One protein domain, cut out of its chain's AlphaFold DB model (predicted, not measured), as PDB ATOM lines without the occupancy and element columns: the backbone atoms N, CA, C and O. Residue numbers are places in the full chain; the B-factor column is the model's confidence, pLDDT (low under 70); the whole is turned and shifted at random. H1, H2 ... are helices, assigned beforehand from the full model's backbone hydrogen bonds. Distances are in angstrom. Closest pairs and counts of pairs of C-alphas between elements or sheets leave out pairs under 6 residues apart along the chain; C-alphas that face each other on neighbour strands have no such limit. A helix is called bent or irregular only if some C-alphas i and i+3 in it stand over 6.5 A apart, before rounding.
ATOM      1  N   SER A 661     155.340 164.162 143.822       72.06
ATOM      2  CA  SER A 661     155.975 164.906 142.735       72.06
ATOM      3  C   SER A 661     156.433 163.923 141.651       72.06
ATOM      4  O   SER A 661     156.771 162.781 141.958       72.06
ATOM      5  N   LEU A 662     156.502 164.351 140.385       74.00
ATOM      6  CA  LEU A 662     157.044 163.533 139.282       74.00
ATOM      7  C   LEU A 662     158.425 162.951 139.635       74.00
ATOM      8  O   LEU A 662     158.713 161.790 139.360       74.00
ATOM      9  N   VAL A 663     159.258 163.732 140.330       80.50
ATOM     10  CA  VAL A 663     160.578 163.296 140.817       80.50
ATOM     11  C   VAL A 663     160.464 162.148 141.823       80.50
ATOM     12  O   VAL A 663     161.271 161.218 141.801       80.50
ATOM     13  N   ASP A 664     159.446 162.179 142.680       80.00
ATOM     14  CA  ASP A 664     159.214 161.134 143.673       80.00
ATOM     15  C   ASP A 664     158.712 159.842 143.020       80.00
ATOM     16  O   ASP A 664     159.108 158.763 143.454       80.00
ATOM     17  N   GLN A 665     157.927 159.925 141.939       80.25
ATOM     18  CA  GLN A 665     157.505 158.756 141.152       80.25
ATOM     19  C   GLN A 665     158.701 158.068 140.471       80.25
ATOM     20  O   GLN A 665     158.843 156.841 140.530       80.25
ATOM     21  N   PHE A 666     159.630 158.852 139.909       84.81
ATOM     22  CA  PHE A 666     160.873 158.311 139.345       84.81
ATOM     23  C   PHE A 666     161.769 157.696 140.421       84.81
ATOM     24  O   PHE A 666     162.347 156.628 140.227       84.81
ATOM     25  N   LYS A 667     161.855 158.327 141.592       83.25
ATOM     26  CA  LYS A 667     162.625 157.783 142.711       83.25
ATOM     27  C   LYS A 667     162.028 156.467 143.215       83.25
ATOM     28  O   LYS A 667     162.772 155.521 143.439       83.25
ATOM     29  N   GLN A 668     160.704 156.388 143.334       79.12
ATOM     30  CA  GLN A 668     160.002 155.180 143.770       79.12
ATOM     31  C   GLN A 668     160.113 154.036 142.761       79.12
ATOM     32  O   GLN A 668     160.327 152.893 143.160       79.12
ATOM     33  N   SER A 669     160.032 154.328 141.460       82.38
ATOM     34  CA  SER A 669     160.157 153.306 140.409       82.38
ATOM     35  C   SER A 669     161.551 152.673 140.330       82.38
ATOM     36  O   SER A 669     161.667 151.528 139.892       82.38
ATOM     37  N   LEU A 670     162.589 153.380 140.791       84.19
ATOM     38  CA  LEU A 670     163.966 152.882 140.855       84.19
ATOM     39  C   LEU A 670     164.300 152.165 142.176       84.19
ATOM     40  O   LEU A 670     165.301 151.449 142.238       84.19
ATOM     41  N   THR A 671     163.485 152.323 143.223       82.31
ATOM     42  CA  THR A 671     163.713 151.686 144.529       82.31
ATOM     43  C   THR A 671     162.935 150.382 144.699       82.31
ATOM     44  O   THR A 671     161.711 150.347 144.568       82.31
ATOM     45  N   VAL A 672     163.632 149.319 145.109       80.88
ATOM     46  CA  VAL A 672     163.009 148.043 145.491       80.88
ATOM     47  C   VAL A 672     162.186 148.247 146.762       80.88
ATOM     48  O   VAL A 672     162.702 148.764 147.752       80.88
ATOM     49  N   ASN A 673     160.902 147.874 146.718       73.69
ATOM     50  CA  ASN A 673     159.964 147.981 147.843       73.69
ATOM     51  C   ASN A 673     159.989 149.357 148.544       73.69
ATOM     52  O   ASN A 673     159.969 149.432 149.767       73.69
ATOM     53  N   ASN A 674     160.080 150.450 147.772       65.88
ATOM     54  CA  ASN A 674     160.071 151.833 148.273       65.88
ATOM     55  C   ASN A 674     161.148 152.164 149.335       65.88
ATOM     56  O   ASN A 674     161.014 153.157 150.049       65.88
ATOM     57  N   GLY A 675     162.229 151.375 149.421       67.62
ATOM     58  CA  GLY A 675     163.340 151.594 150.356       67.62
ATOM     59  C   GLY A 675     163.433 150.607 151.527       67.62
ATOM     60  O   GLY A 675     164.395 150.689 152.291       67.62
ATOM     61  N   ASP A 676     162.515 149.642 151.650       68.25
ATOM     62  CA  ASP A 676     162.532 148.636 152.723       68.25
ATOM     63  C   ASP A 676     163.492 147.469 152.413       68.25
ATOM     64  O   ASP A 676     163.100 146.353 152.052       68.25
ATOM     65  N   LEU A 677     164.793 147.724 152.572       67.44
ATOM     66  CA  LEU A 677     165.856 146.748 152.296       67.44
ATOM     67  C   LEU A 677     165.854 145.549 153.266       67.44
ATOM     68  O   LEU A 677     166.284 144.465 152.880       67.44
ATOM     69  N   GLU A 678     165.356 145.713 154.496       68.25
ATOM     70  CA  GLU A 678     165.427 144.686 155.555       68.25
ATOM     71  C   GLU A 678     164.492 143.485 155.328       68.25
ATOM     72  O   GLU A 678     164.788 142.384 155.787       68.25
ATOM     73  N   ASN A 679     163.392 143.672 154.590       70.81
ATOM     74  CA  ASN A 679     162.386 142.632 154.324       70.81
ATOM     75  C   ASN A 679     162.391 142.132 152.866       70.81
ATOM     76  O   ASN A 679     161.514 141.357 152.483       70.81
ATOM     77  N   SER A 680     163.340 142.582 152.040       70.56
ATOM     78  CA  SER A 680     163.329 142.326 150.596       70.56
ATOM     79  C   SER A 680     163.999 140.994 150.234       70.56
ATOM     80  O   SER A 680     165.174 140.774 150.530       70.56
ATOM     81  N   ASN A 681     163.273 140.107 149.548       81.62
ATOM     82  CA  ASN A 681     163.784 138.813 149.080       81.62
ATOM     83  C   ASN A 681     164.495 138.918 147.718       81.62
ATOM     84  O   ASN A 681     164.200 139.796 146.913       81.62
ATOM     85  N   LEU A 682     165.359 137.948 147.379       83.25
ATOM     86  CA  LEU A 682     166.014 137.864 146.054       83.25
ATOM     87  C   LEU A 682     165.013 137.820 144.886       83.25
ATOM     88  O   LEU A 682     165.276 138.361 143.814       83.25
ATOM     89  N   LYS A 683     163.847 137.202 145.108       83.62
ATOM     90  CA  LYS A 683     162.745 137.196 144.137       83.62
ATOM     91  C   LYS A 683     162.198 138.604 143.899       83.62
ATOM     92  O   LYS A 683     161.888 138.928 142.758       83.62
ATOM     93  N   ASP A 684     162.152 139.443 144.929       83.25
ATOM     94  CA  ASP A 684     161.651 140.815 144.827       83.25
ATOM     95  C   ASP A 684     162.619 141.681 144.023       83.25
ATOM     96  O   ASP A 684     162.185 142.450 143.172       83.25
ATOM     97  N   TYR A 685     163.932 141.495 144.197       85.56
ATOM     98  CA  TYR A 685     164.947 142.150 143.363       85.56
ATOM     99  C   TYR A 685     164.874 141.711 141.898       85.56
ATOM    100  O   TYR A 685     164.965 142.548 141.002       85.56
ATOM    101  N   PHE A 686     164.685 140.413 141.642       89.94
ATOM    102  CA  PHE A 686     164.550 139.896 140.280       89.94
ATOM    103  C   PHE A 686     163.286 140.429 139.593       89.94
ATOM    104  O   PHE A 686     163.353 140.953 138.483       89.94
ATOM    105  N   LEU A 687     162.139 140.365 140.275       85.38
ATOM    106  CA  LEU A 687     160.880 140.925 139.781       85.38
ATOM    107  C   LEU A 687     160.972 142.443 139.606       85.38
ATOM    108  O   LEU A 687     160.437 142.986 138.638       85.38
ATOM    109  N   HIS A 688     161.681 143.136 140.498       88.00
ATOM    110  CA  HIS A 688     161.963 144.554 140.339       88.00
ATOM    111  C   HIS A 688     162.762 144.803 139.060       88.00
ATOM    112  O   HIS A 688     162.317 145.579 138.229       88.00
ATOM    113  N   LEU A 689     163.870 144.095 138.839       88.62
ATOM    114  CA  LEU A 689     164.715 144.252 137.652       88.62
ATOM    115  C   LEU A 689     163.944 144.043 136.342       88.62
ATOM    116  O   LEU A 689     164.070 144.850 135.424       88.62
ATOM    117  N   VAL A 690     163.103 143.008 136.275       89.19
ATOM    118  CA  VAL A 690     162.259 142.732 135.099       89.19
ATOM    119  C   VAL A 690     161.182 143.811 134.905       89.19
ATOM    120  O   VAL A 690     160.808 144.115 133.773       89.19
ATOM    121  N   SER A 691     160.691 144.419 135.989       86.44
ATOM    122  CA  SER A 691     159.636 145.439 135.938       86.44
ATOM    123  C   SER A 691     160.137 146.881 135.810       86.44
ATOM    124  O   SER A 691     159.338 147.725 135.416       86.44
ATOM    125  N   ILE A 692     161.420 147.185 136.062       89.19
ATOM    126  CA  ILE A 692     162.013 148.532 135.902       89.19
ATOM    127  C   ILE A 692     161.641 149.205 134.571       89.19
ATOM    128  O   ILE A 692     161.156 150.334 134.632       89.19
ATOM    129  N   PRO A 693     161.813 148.585 133.381       87.38
ATOM    130  CA  PRO A 693     161.527 149.278 132.123       87.38
ATOM    131  C   PRO A 693     160.059 149.708 132.029       87.38
ATOM    132  O   PRO A 693     159.766 150.822 131.604       87.38
ATOM    133  N   TRP A 694     159.143 148.866 132.511       85.06
ATOM    134  CA  TRP A 694     157.715 149.168 132.552       85.06
ATOM    135  C   TRP A 694     157.388 150.223 133.613       85.06
ATOM    136  O   TRP A 694     156.648 151.162 133.338       85.06
ATOM    137  N   LYS A 695     157.984 150.131 134.804       87.31
ATOM    138  CA  LYS A 695     157.791 151.102 135.891       87.31
ATOM    139  C   LYS A 695     158.269 152.502 135.516       87.31
ATOM    140  O   LYS A 695     157.578 153.471 135.807       87.31
ATOM    141  N   VAL A 696     159.420 152.612 134.855       87.44
ATOM    142  CA  VAL A 696     159.963 153.895 134.381       87.44
ATOM    143  C   VAL A 696     159.078 154.473 133.277       87.44
ATOM    144  O   VAL A 696     158.781 155.662 133.301       87.44
ATOM    145  N   LEU A 697     158.593 153.634 132.357       86.25
ATOM    146  CA  LEU A 697     157.696 154.048 131.277       86.25
ATOM    147  C   LEU A 697     156.348 154.569 131.813       86.25
ATOM    148  O   LEU A 697     155.863 155.598 131.348       86.25
ATOM    149  N   PHE A 698     155.779 153.931 132.840       83.69
ATOM    150  CA  PHE A 698     154.556 154.410 133.496       83.69
ATOM    151  C   PHE A 698     154.786 155.585 134.462       83.69
ATOM    152  O   PHE A 698     153.853 156.341 134.715       83.69
ATOM    153  N   SER A 699     156.015 155.809 134.939       85.75
ATOM    154  CA  SER A 699     156.370 156.982 135.757       85.75
ATOM    155  C   SER A 699     156.326 158.307 134.980       85.75
ATOM    156  O   SER A 699     156.382 159.368 135.595       85.75
ATOM    157  N   PHE A 700     156.223 158.272 133.646       84.75
ATOM    158  CA  PHE A 700     155.977 159.466 132.829       84.75
ATOM    159  C   PHE A 700     154.528 159.962 132.903       84.75
ATOM    160  O   PHE A 700     154.248 161.072 132.450       84.75
ATOM    161  N   ILE A 701     153.608 159.167 133.458       87.38
ATOM    162  CA  ILE A 701     152.225 159.585 133.674       87.38
ATOM    163  C   ILE A 701     152.203 160.523 134.890       87.38
ATOM    164  O   ILE A 701     152.489 160.082 136.005       87.38
ATOM    165  N   PRO A 702     151.859 161.810 134.713       81.75
ATOM    166  CA  PRO A 702     151.826 162.759 135.807       81.75
ATOM    167  C   PRO A 702     150.751 162.377 136.842       81.75
ATOM    168  O   PRO A 702     149.732 161.764 136.493       81.75
ATOM    169  N   PRO A 703     150.953 162.752 138.119       79.25
ATOM    170  CA  PRO A 703     150.002 162.495 139.198       79.25
ATOM    171  C   PRO A 703     148.626 163.117 138.905       79.25
ATOM    172  O   PRO A 703     148.527 164.211 138.344       79.25
ATOM    173  N   ALA A 704     147.560 162.426 139.322       75.44
ATOM    174  CA  ALA A 704     146.167 162.788 139.029       75.44
ATOM    175  C   ALA A 704     145.717 164.135 139.633       75.44
ATOM    176  O   ALA A 704     144.698 164.685 139.225       75.44
ATOM    177  N   ASP A 705     146.496 164.701 140.556       68.62
ATOM    178  CA  ASP A 705     146.219 165.998 141.182       68.62
ATOM    179  C   ASP A 705     146.415 167.185 140.225       68.62
ATOM    180  O   ASP A 705     145.926 168.287 140.479       68.62
ATOM    181  N   ILE A 706     147.140 166.983 139.119       71.69
ATOM    182  CA  ILE A 706     147.419 168.025 138.131       71.69
ATOM    183  C   ILE A 706     146.247 168.097 137.135       71.69
ATOM    184  O   ILE A 706     145.906 167.105 136.490       71.69
ATOM    185  N   PHE A 707     145.628 169.278 137.000       78.56
ATOM    186  CA  PHE A 707     144.475 169.534 136.117       78.56
ATOM    187  C   PHE A 707     143.298 168.556 136.314       78.56
ATOM    188  O   PHE A 707     142.730 168.057 135.341       78.56
ATOM    189  N   ASN A 708     142.933 168.261 137.568       74.38
ATOM    190  CA  ASN A 708     141.829 167.352 137.918       74.38
ATOM    191  C   ASN A 708     141.905 165.992 137.189       74.38
ATOM    192  O   ASN A 708     140.883 165.424 136.809       74.38
ATOM    193  N   GLY A 709     143.118 165.494 136.937       78.62
ATOM    194  CA  GLY A 709     143.358 164.192 136.319       78.62
ATOM    195  C   GLY A 709     143.302 164.165 134.791       78.62
ATOM    196  O   GLY A 709     143.680 163.154 134.202       78.62
ATOM    197  N   TRP A 710     142.927 165.260 134.118       84.56
ATOM    198  CA  TRP A 710     142.860 165.299 132.648       84.56
ATOM    199  C   TRP A 710     144.214 165.045 131.986       84.56
ATOM    200  O   TRP A 710     144.304 164.322 130.993       84.56
ATOM    201  N   LEU A 711     145.284 165.597 132.558       84.31
ATOM    202  CA  LEU A 711     146.632 165.414 132.028       84.31
ATOM    203  C   LEU A 711     147.093 163.953 132.157       84.31
ATOM    204  O   LEU A 711     147.689 163.408 131.229       84.31
ATOM    205  N   SER A 712     146.769 163.301 133.275       85.06
ATOM    206  CA  SER A 712     147.052 161.879 133.518       85.06
ATOM    207  C   SER A 712     146.284 160.976 132.539       85.06
ATOM    208  O   SER A 712     146.833 160.034 131.965       85.06
ATOM    209  N   PHE A 713     145.028 161.324 132.250       86.19
ATOM    210  CA  PHE A 713     144.198 160.605 131.286       86.19
ATOM    211  C   PHE A 713     144.755 160.677 129.855       86.19
ATOM    212  O   PHE A 713     144.950 159.650 129.211       86.19
ATOM    213  N   VAL A 714     145.082 161.872 129.358       90.12
ATOM    214  CA  VAL A 714     145.576 162.029 127.978       90.12
ATOM    215  C   VAL A 714     146.959 161.394 127.798       90.12
ATOM    216  O   VAL A 714     147.204 160.698 126.813       90.12
ATOM    217  N   THR A 715     147.864 161.589 128.758       87.69
ATOM    218  CA  THR A 715     149.223 161.017 128.698       87.69
ATOM    219  C   THR A 715     149.215 159.490 128.769       87.69
ATOM    220  O   THR A 715     149.943 158.846 128.010       87.69
ATOM    221  N   SER A 716     148.355 158.890 129.599       90.25
ATOM    222  CA  SER A 716     148.212 157.429 129.658       90.25
ATOM    223  C   SER A 716     147.667 156.832 128.354       90.25
ATOM    224  O   SER A 716     148.175 155.801 127.913       90.25
ATOM    225  N   LEU A 717     146.725 157.499 127.670       89.38
ATOM    226  CA  LEU A 717     146.223 157.063 126.358       89.38
ATOM    227  C   LEU A 717     147.303 157.076 125.269       89.38
ATOM    228  O   LEU A 717     147.375 156.143 124.463       89.38
ATOM    229  N   ILE A 718     148.150 158.110 125.250       90.88
ATOM    230  CA  ILE A 718     149.267 158.229 124.299       90.88
ATOM    231  C   ILE A 718     150.265 157.088 124.512       90.88
ATOM    232  O   ILE A 718     150.646 156.408 123.558       90.88
ATOM    233  N   ILE A 719     150.657 156.844 125.766       88.56
ATOM    234  CA  ILE A 719     151.612 155.790 126.119       88.56
ATOM    235  C   ILE A 719     151.039 154.401 125.797       88.56
ATOM    236  O   ILE A 719     151.724 153.585 125.180       88.56
ATOM    237  N   ALA A 720     149.774 154.140 126.143       87.56
ATOM    238  CA  ALA A 720     149.112 152.875 125.831       87.56
ATOM    239  C   ALA A 720     149.023 152.636 124.315       87.56
ATOM    240  O   ALA A 720     149.322 151.542 123.839       87.56
ATOM    241  N   SER A 721     148.693 153.676 123.546       88.06
ATOM    242  CA  SER A 721     148.622 153.603 122.085       88.06
ATOM    243  C   SER A 721     149.989 153.334 121.452       88.06
ATOM    244  O   SER A 721     150.086 152.537 120.520       88.06
ATOM    245  N   LEU A 722     151.061 153.924 121.989       88.44
ATOM    246  CA  LEU A 722     152.427 153.668 121.530       88.44
ATOM    247  C   LEU A 722     152.853 152.219 121.805       88.44
ATOM    248  O   LEU A 722     153.415 151.576 120.918       88.44
ATOM    249  N   ILE A 723     152.544 151.679 122.991       87.56
ATOM    250  CA  ILE A 723     152.834 150.276 123.330       87.56
ATOM    251  C   ILE A 723     152.074 149.333 122.394       87.56
ATOM    252  O   ILE A 723     152.688 148.437 121.822       87.56
ATOM    253  N   VAL A 724     150.767 149.546 122.199       84.75
ATOM    254  CA  VAL A 724     149.937 148.708 121.315       84.75
ATOM    255  C   VAL A 724     150.424 148.779 119.867       84.75
ATOM    256  O   VAL A 724     150.495 147.763 119.181       84.75
ATOM    257  N   TYR A 725     150.823 149.962 119.399       87.69
ATOM    258  CA  TYR A 725     151.413 150.113 118.074       87.69
ATOM    259  C   TYR A 725     152.738 149.346 117.949       87.69
ATOM    260  O   TYR A 725     152.945 148.617 116.978       87.69
ATOM    261  N   ALA A 726     153.628 149.460 118.938       86.44
ATOM    262  CA  ALA A 726     154.906 148.758 118.940       86.44
ATOM    263  C   ALA A 726     154.725 147.231 118.978       86.44
ATOM    264  O   ALA A 726     155.365 146.520 118.201       86.44
ATOM    265  N   THR A 727     153.822 146.715 119.818       83.75
ATOM    266  CA  THR A 727     153.528 145.276 119.885       83.75
ATOM    267  C   THR A 727     152.873 144.774 118.601       83.75
ATOM    268  O   THR A 727     153.252 143.710 118.122       83.75
ATOM    269  N   PHE A 728     151.987 145.554 117.975       82.12
ATOM    270  CA  PHE A 728     151.412 145.236 116.663       82.12
ATOM    271  C   PHE A 728     152.493 145.134 115.572       82.12
ATOM    272  O   PHE A 728     152.502 144.197 114.766       82.12
ATOM    273  N   ARG A 729     153.455 146.065 115.551       86.81
ATOM    274  CA  ARG A 729     154.572 146.049 114.589       86.81
ATOM    275  C   ARG A 729     155.532 144.883 114.835       86.81
ATOM    276  O   ARG A 729     155.970 144.251 113.879       86.81
ATOM    277  N   LEU A 730     155.816 144.546 116.092       86.44
ATOM    278  CA  LEU A 730     156.642 143.381 116.427       86.44
ATOM    279  C   LEU A 730     155.937 142.063 116.098       86.44
ATOM    280  O   LEU A 730     156.557 141.167 115.533       86.44
ATOM    281  N   ALA A 731     154.639 141.959 116.390       82.56
ATOM    282  CA  ALA A 731     153.846 140.778 116.079       82.56
ATOM    283  C   ALA A 731     153.799 140.527 114.565       82.56
ATOM    284  O   ALA A 731     154.025 139.405 114.125       82.56
ATOM    285  N   THR A 732     153.582 141.567 113.754       81.00
ATOM    286  CA  THR A 732     153.565 141.435 112.285       81.00
ATOM    287  C   THR A 732     154.927 141.039 111.705       81.00
ATOM    288  O   THR A 732     154.970 140.201 110.804       81.00
ATOM    289  N   LEU A 733     156.039 141.552 112.248       85.38
ATOM    290  CA  LEU A 733     157.393 141.114 111.872       85.38
ATOM    291  C   LEU A 733     157.656 139.652 112.256       85.38
ATOM    292  O   LEU A 733     158.170 138.883 111.449       85.38
ATOM    293  N   PHE A 734     157.260 139.249 113.462       83.38
ATOM    294  CA  PHE A 734     157.362 137.865 113.929       83.38
ATOM    295  C   PHE A 734     156.512 136.909 113.081       83.38
ATOM    296  O   PHE A 734     156.972 135.838 112.694       83.38
ATOM    297  N   GLY A 735     155.303 137.335 112.709       83.44
ATOM    298  CA  GLY A 735     154.439 136.637 111.759       83.44
ATOM    299  C   GLY A 735     155.101 136.412 110.406       83.44
ATOM    300  O   GLY A 735     155.077 135.299 109.885       83.44
ATOM    301  N   CYS A 736     155.754 137.451 109.881       83.50
ATOM    302  CA  CYS A 736     156.507 137.380 108.633       83.50
ATOM    303  C   CYS A 736     157.691 136.400 108.722       83.50
ATOM    304  O   CYS A 736     157.909 135.642 107.782       83.50
ATOM    305  N   LEU A 737     158.398 136.351 109.858       85.38
ATOM    306  CA  LEU A 737     159.515 135.422 110.081       85.38
ATOM    307  C   LEU A 737     159.084 133.948 110.170       85.38
ATOM    308  O   LEU A 737     159.849 133.072 109.782       85.38
ATOM    309  N   ILE A 738     157.878 133.669 110.673       85.12
ATOM    310  CA  ILE A 738     157.356 132.297 110.838       85.12
ATOM    311  C   ILE A 738     156.520 131.857 109.623       85.12
ATOM    312  O   ILE A 738     156.210 130.679 109.476       85.12
ATOM    313  N   GLY A 739     156.179 132.783 108.720       82.81
ATOM    314  CA  GLY A 739     155.343 132.513 107.546       82.81
ATOM    315  C   GLY A 739     153.841 132.456 107.853       82.81
ATOM    316  O   GLY A 739     153.076 131.873 107.089       82.81
ATOM    317  N   ILE A 740     153.404 133.050 108.967       81.62
ATOM    318  CA  ILE A 740     151.993 133.115 109.364       81.62
ATOM    319  C   ILE A 740     151.377 134.386 108.776       81.62
ATOM    320  O   ILE A 740     151.981 135.461 108.817       81.62
ATOM    321  N   SER A 741     150.155 134.285 108.245       78.38
ATOM    322  CA  SER A 741     149.439 135.448 107.724       78.38
ATOM    323  C   SER A 741     149.269 136.525 108.805       78.38
ATOM    324  O   SER A 741     148.961 136.245 109.968       78.38
ATOM    325  N   SER A 742     149.438 137.790 108.407       73.31
ATOM    326  CA  SER A 742     149.293 138.954 109.293       73.31
ATOM    327  C   SER A 742     147.922 139.007 109.980       73.31
ATOM    328  O   SER A 742     147.816 139.490 111.108       73.31
ATOM    329  N   THR A 743     146.894 138.439 109.344       79.75
ATOM    330  CA  THR A 743     145.543 138.296 109.893       79.75
ATOM    331  C   THR A 743     145.506 137.360 111.100       79.75
ATOM    332  O   THR A 743     145.030 137.766 112.157       79.75
ATOM    333  N   MET A 744     146.086 136.159 111.022       76.38
ATOM    334  CA  MET A 744     146.086 135.202 112.140       76.38
ATOM    335  C   MET A 744     146.911 135.695 113.331       76.38
ATOM    336  O   MET A 744     146.509 135.549 114.483       76.38
ATOM    337  N   VAL A 745     148.027 136.366 113.058       78.62
ATOM    338  CA  VAL A 745     148.851 137.014 114.086       78.62
ATOM    339  C   VAL A 745     148.056 138.090 114.826       78.62
ATOM    340  O   VAL A 745     148.088 138.138 116.055       78.62
ATOM    341  N   SER A 746     147.300 138.921 114.098       72.94
ATOM    342  CA  SER A 746     146.475 139.971 114.704       72.94
ATOM    343  C   SER A 746     145.296 139.437 115.520       72.94
ATOM    344  O   SER A 746     144.870 140.094 116.465       72.94
ATOM    345  N   LEU A 747     144.804 138.241 115.193       72.62
ATOM    346  CA  LEU A 747     143.651 137.626 115.849       72.62
ATOM    347  C   LEU A 747     144.027 136.745 117.041       72.62
ATOM    348  O   LEU A 747     143.227 136.589 117.956       72.62
ATOM    349  N   ILE A 748     145.237 136.180 117.056       76.19
ATOM    350  CA  ILE A 748     145.661 135.238 118.100       76.19
ATOM    351  C   ILE A 748     146.652 135.899 119.058       76.19
ATOM    352  O   ILE A 748     146.450 135.888 120.267       76.19
ATOM    353  N   ILE A 749     147.721 136.506 118.542       71.56
ATOM    354  CA  ILE A 749     148.850 136.953 119.371       71.56
ATOM    355  C   ILE A 749     148.527 138.271 120.084       71.56
ATOM    356  O   ILE A 749     148.903 138.470 121.239       71.56
ATOM    357  N   ILE A 750     147.796 139.163 119.418       73.75
ATOM    358  CA  ILE A 750     147.491 140.498 119.944       73.75
ATOM    359  C   ILE A 750     146.430 140.453 121.061       73.75
ATOM    360  O   ILE A 750     146.674 141.052 122.110       73.75
ATOM    361  N   PRO A 751     145.307 139.715 120.938       75.69
ATOM    362  CA  PRO A 751     144.297 139.657 121.998       75.69
ATOM    363  C   PRO A 751     144.791 138.976 123.278       75.69
ATOM    364  O   PRO A 751     144.430 139.412 124.370       75.69
ATOM    365  N   ILE A 752     145.684 137.982 123.166       73.25
ATOM    366  CA  ILE A 752     146.337 137.340 124.322       73.25
ATOM    367  C   ILE A 752     147.128 138.368 125.145       73.25
ATOM    368  O   ILE A 752     147.110 138.317 126.372       73.25
ATOM    369  N   GLY A 753     147.789 139.324 124.485       65.38
ATOM    370  CA  GLY A 753     148.551 140.383 125.153       65.38
ATOM    371  C   GLY A 753     147.695 141.497 125.768       65.38
ATOM    372  O   GLY A 753     148.145 142.152 126.704       65.38
ATOM    373  N   ILE A 754     146.476 141.715 125.264       68.06
ATOM    374  CA  ILE A 754     145.573 142.794 125.715       68.06
ATOM    375  C   ILE A 754     144.547 142.271 126.745       68.06
ATOM    376  O   ILE A 754     143.926 143.054 127.458       68.06
TER     377      ILE A 754
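What this domain is: This is residues 661 to 754 of the 762 residues of the protein "Hypothetical protein" of Brachionus calyciflorus (UniProt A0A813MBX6). This is an open, flat model in which one long helix, H4, runs slantwise away from a small group of three helices, H1, H2 and H3, and H5 folds back along the far part of H4 as a helical hairpin. In the group, H1 and the kinked H3 run opposite ways side by side, with short H2 near one end of H1. The printed part has 94 residues, with five named helices in the order H1 to H5 and no named strand: all helix. It is loose, with a radius of gyration of the C-alphas of 17.7 A and spans of 49 by 40 by 16 A.

Where its parts are: Find C-alpha 662 at (157.044, 163.533, 139.282); from there H1 runs to residue 670, 12.8 A. H2 is residues 672 to 675, 6.0 A. H3, residues 682 to 698, 23.7 A, has a kink of 54 degrees near residue 691 and is irregular: C-alphas 690 and 693 are 7.2 A apart. H4 begins at C-alpha 706, (147.419, 168.025, 138.131), and runs 46.0 A to residue 738; it is irregular, with C-alphas 708 and 711 7.8 A apart. H5, residues 742 to 754, 17.3 A, ends at (145.573, 142.794, 125.715).

How they stand to each other: H1 touches residues 692 to 696 of H3, closest at the C-alphas of Ser 669 and Lys 695, 5.6 A, at a shallow tilt of 32 degrees, opposite ways. H2 touches residues 684 to 688 of H3, closest at the C-alphas of Val 672 and His 688, 6.3 A. H3 and H4 are near each other, their closest C-alphas 8.0 A apart. Residues 727 to 736 of H4 touch H5, closest at the C-alphas of Thr 732 and Ser 742, 5.8 A, at a steep tilt of 42 degrees, opposite ways. H5 is apart from H1, H2 and H3. In H1 every O i to N i+4 pair is within hydrogen-bond range; in H3 11 of 13, in H4 26 of 29 and in H5 5 of 9 are, and H2 is too short for such a pair.

The domain as a whole: The two C-alphas farthest apart, Glu 678 and Ser 741, are 51.3 A apart. The printed part has no cut and no long link. Look for pLDDT under 70 at residues 674 to 678, 705 and 753 to 754; the mean of the printed part is 81.2.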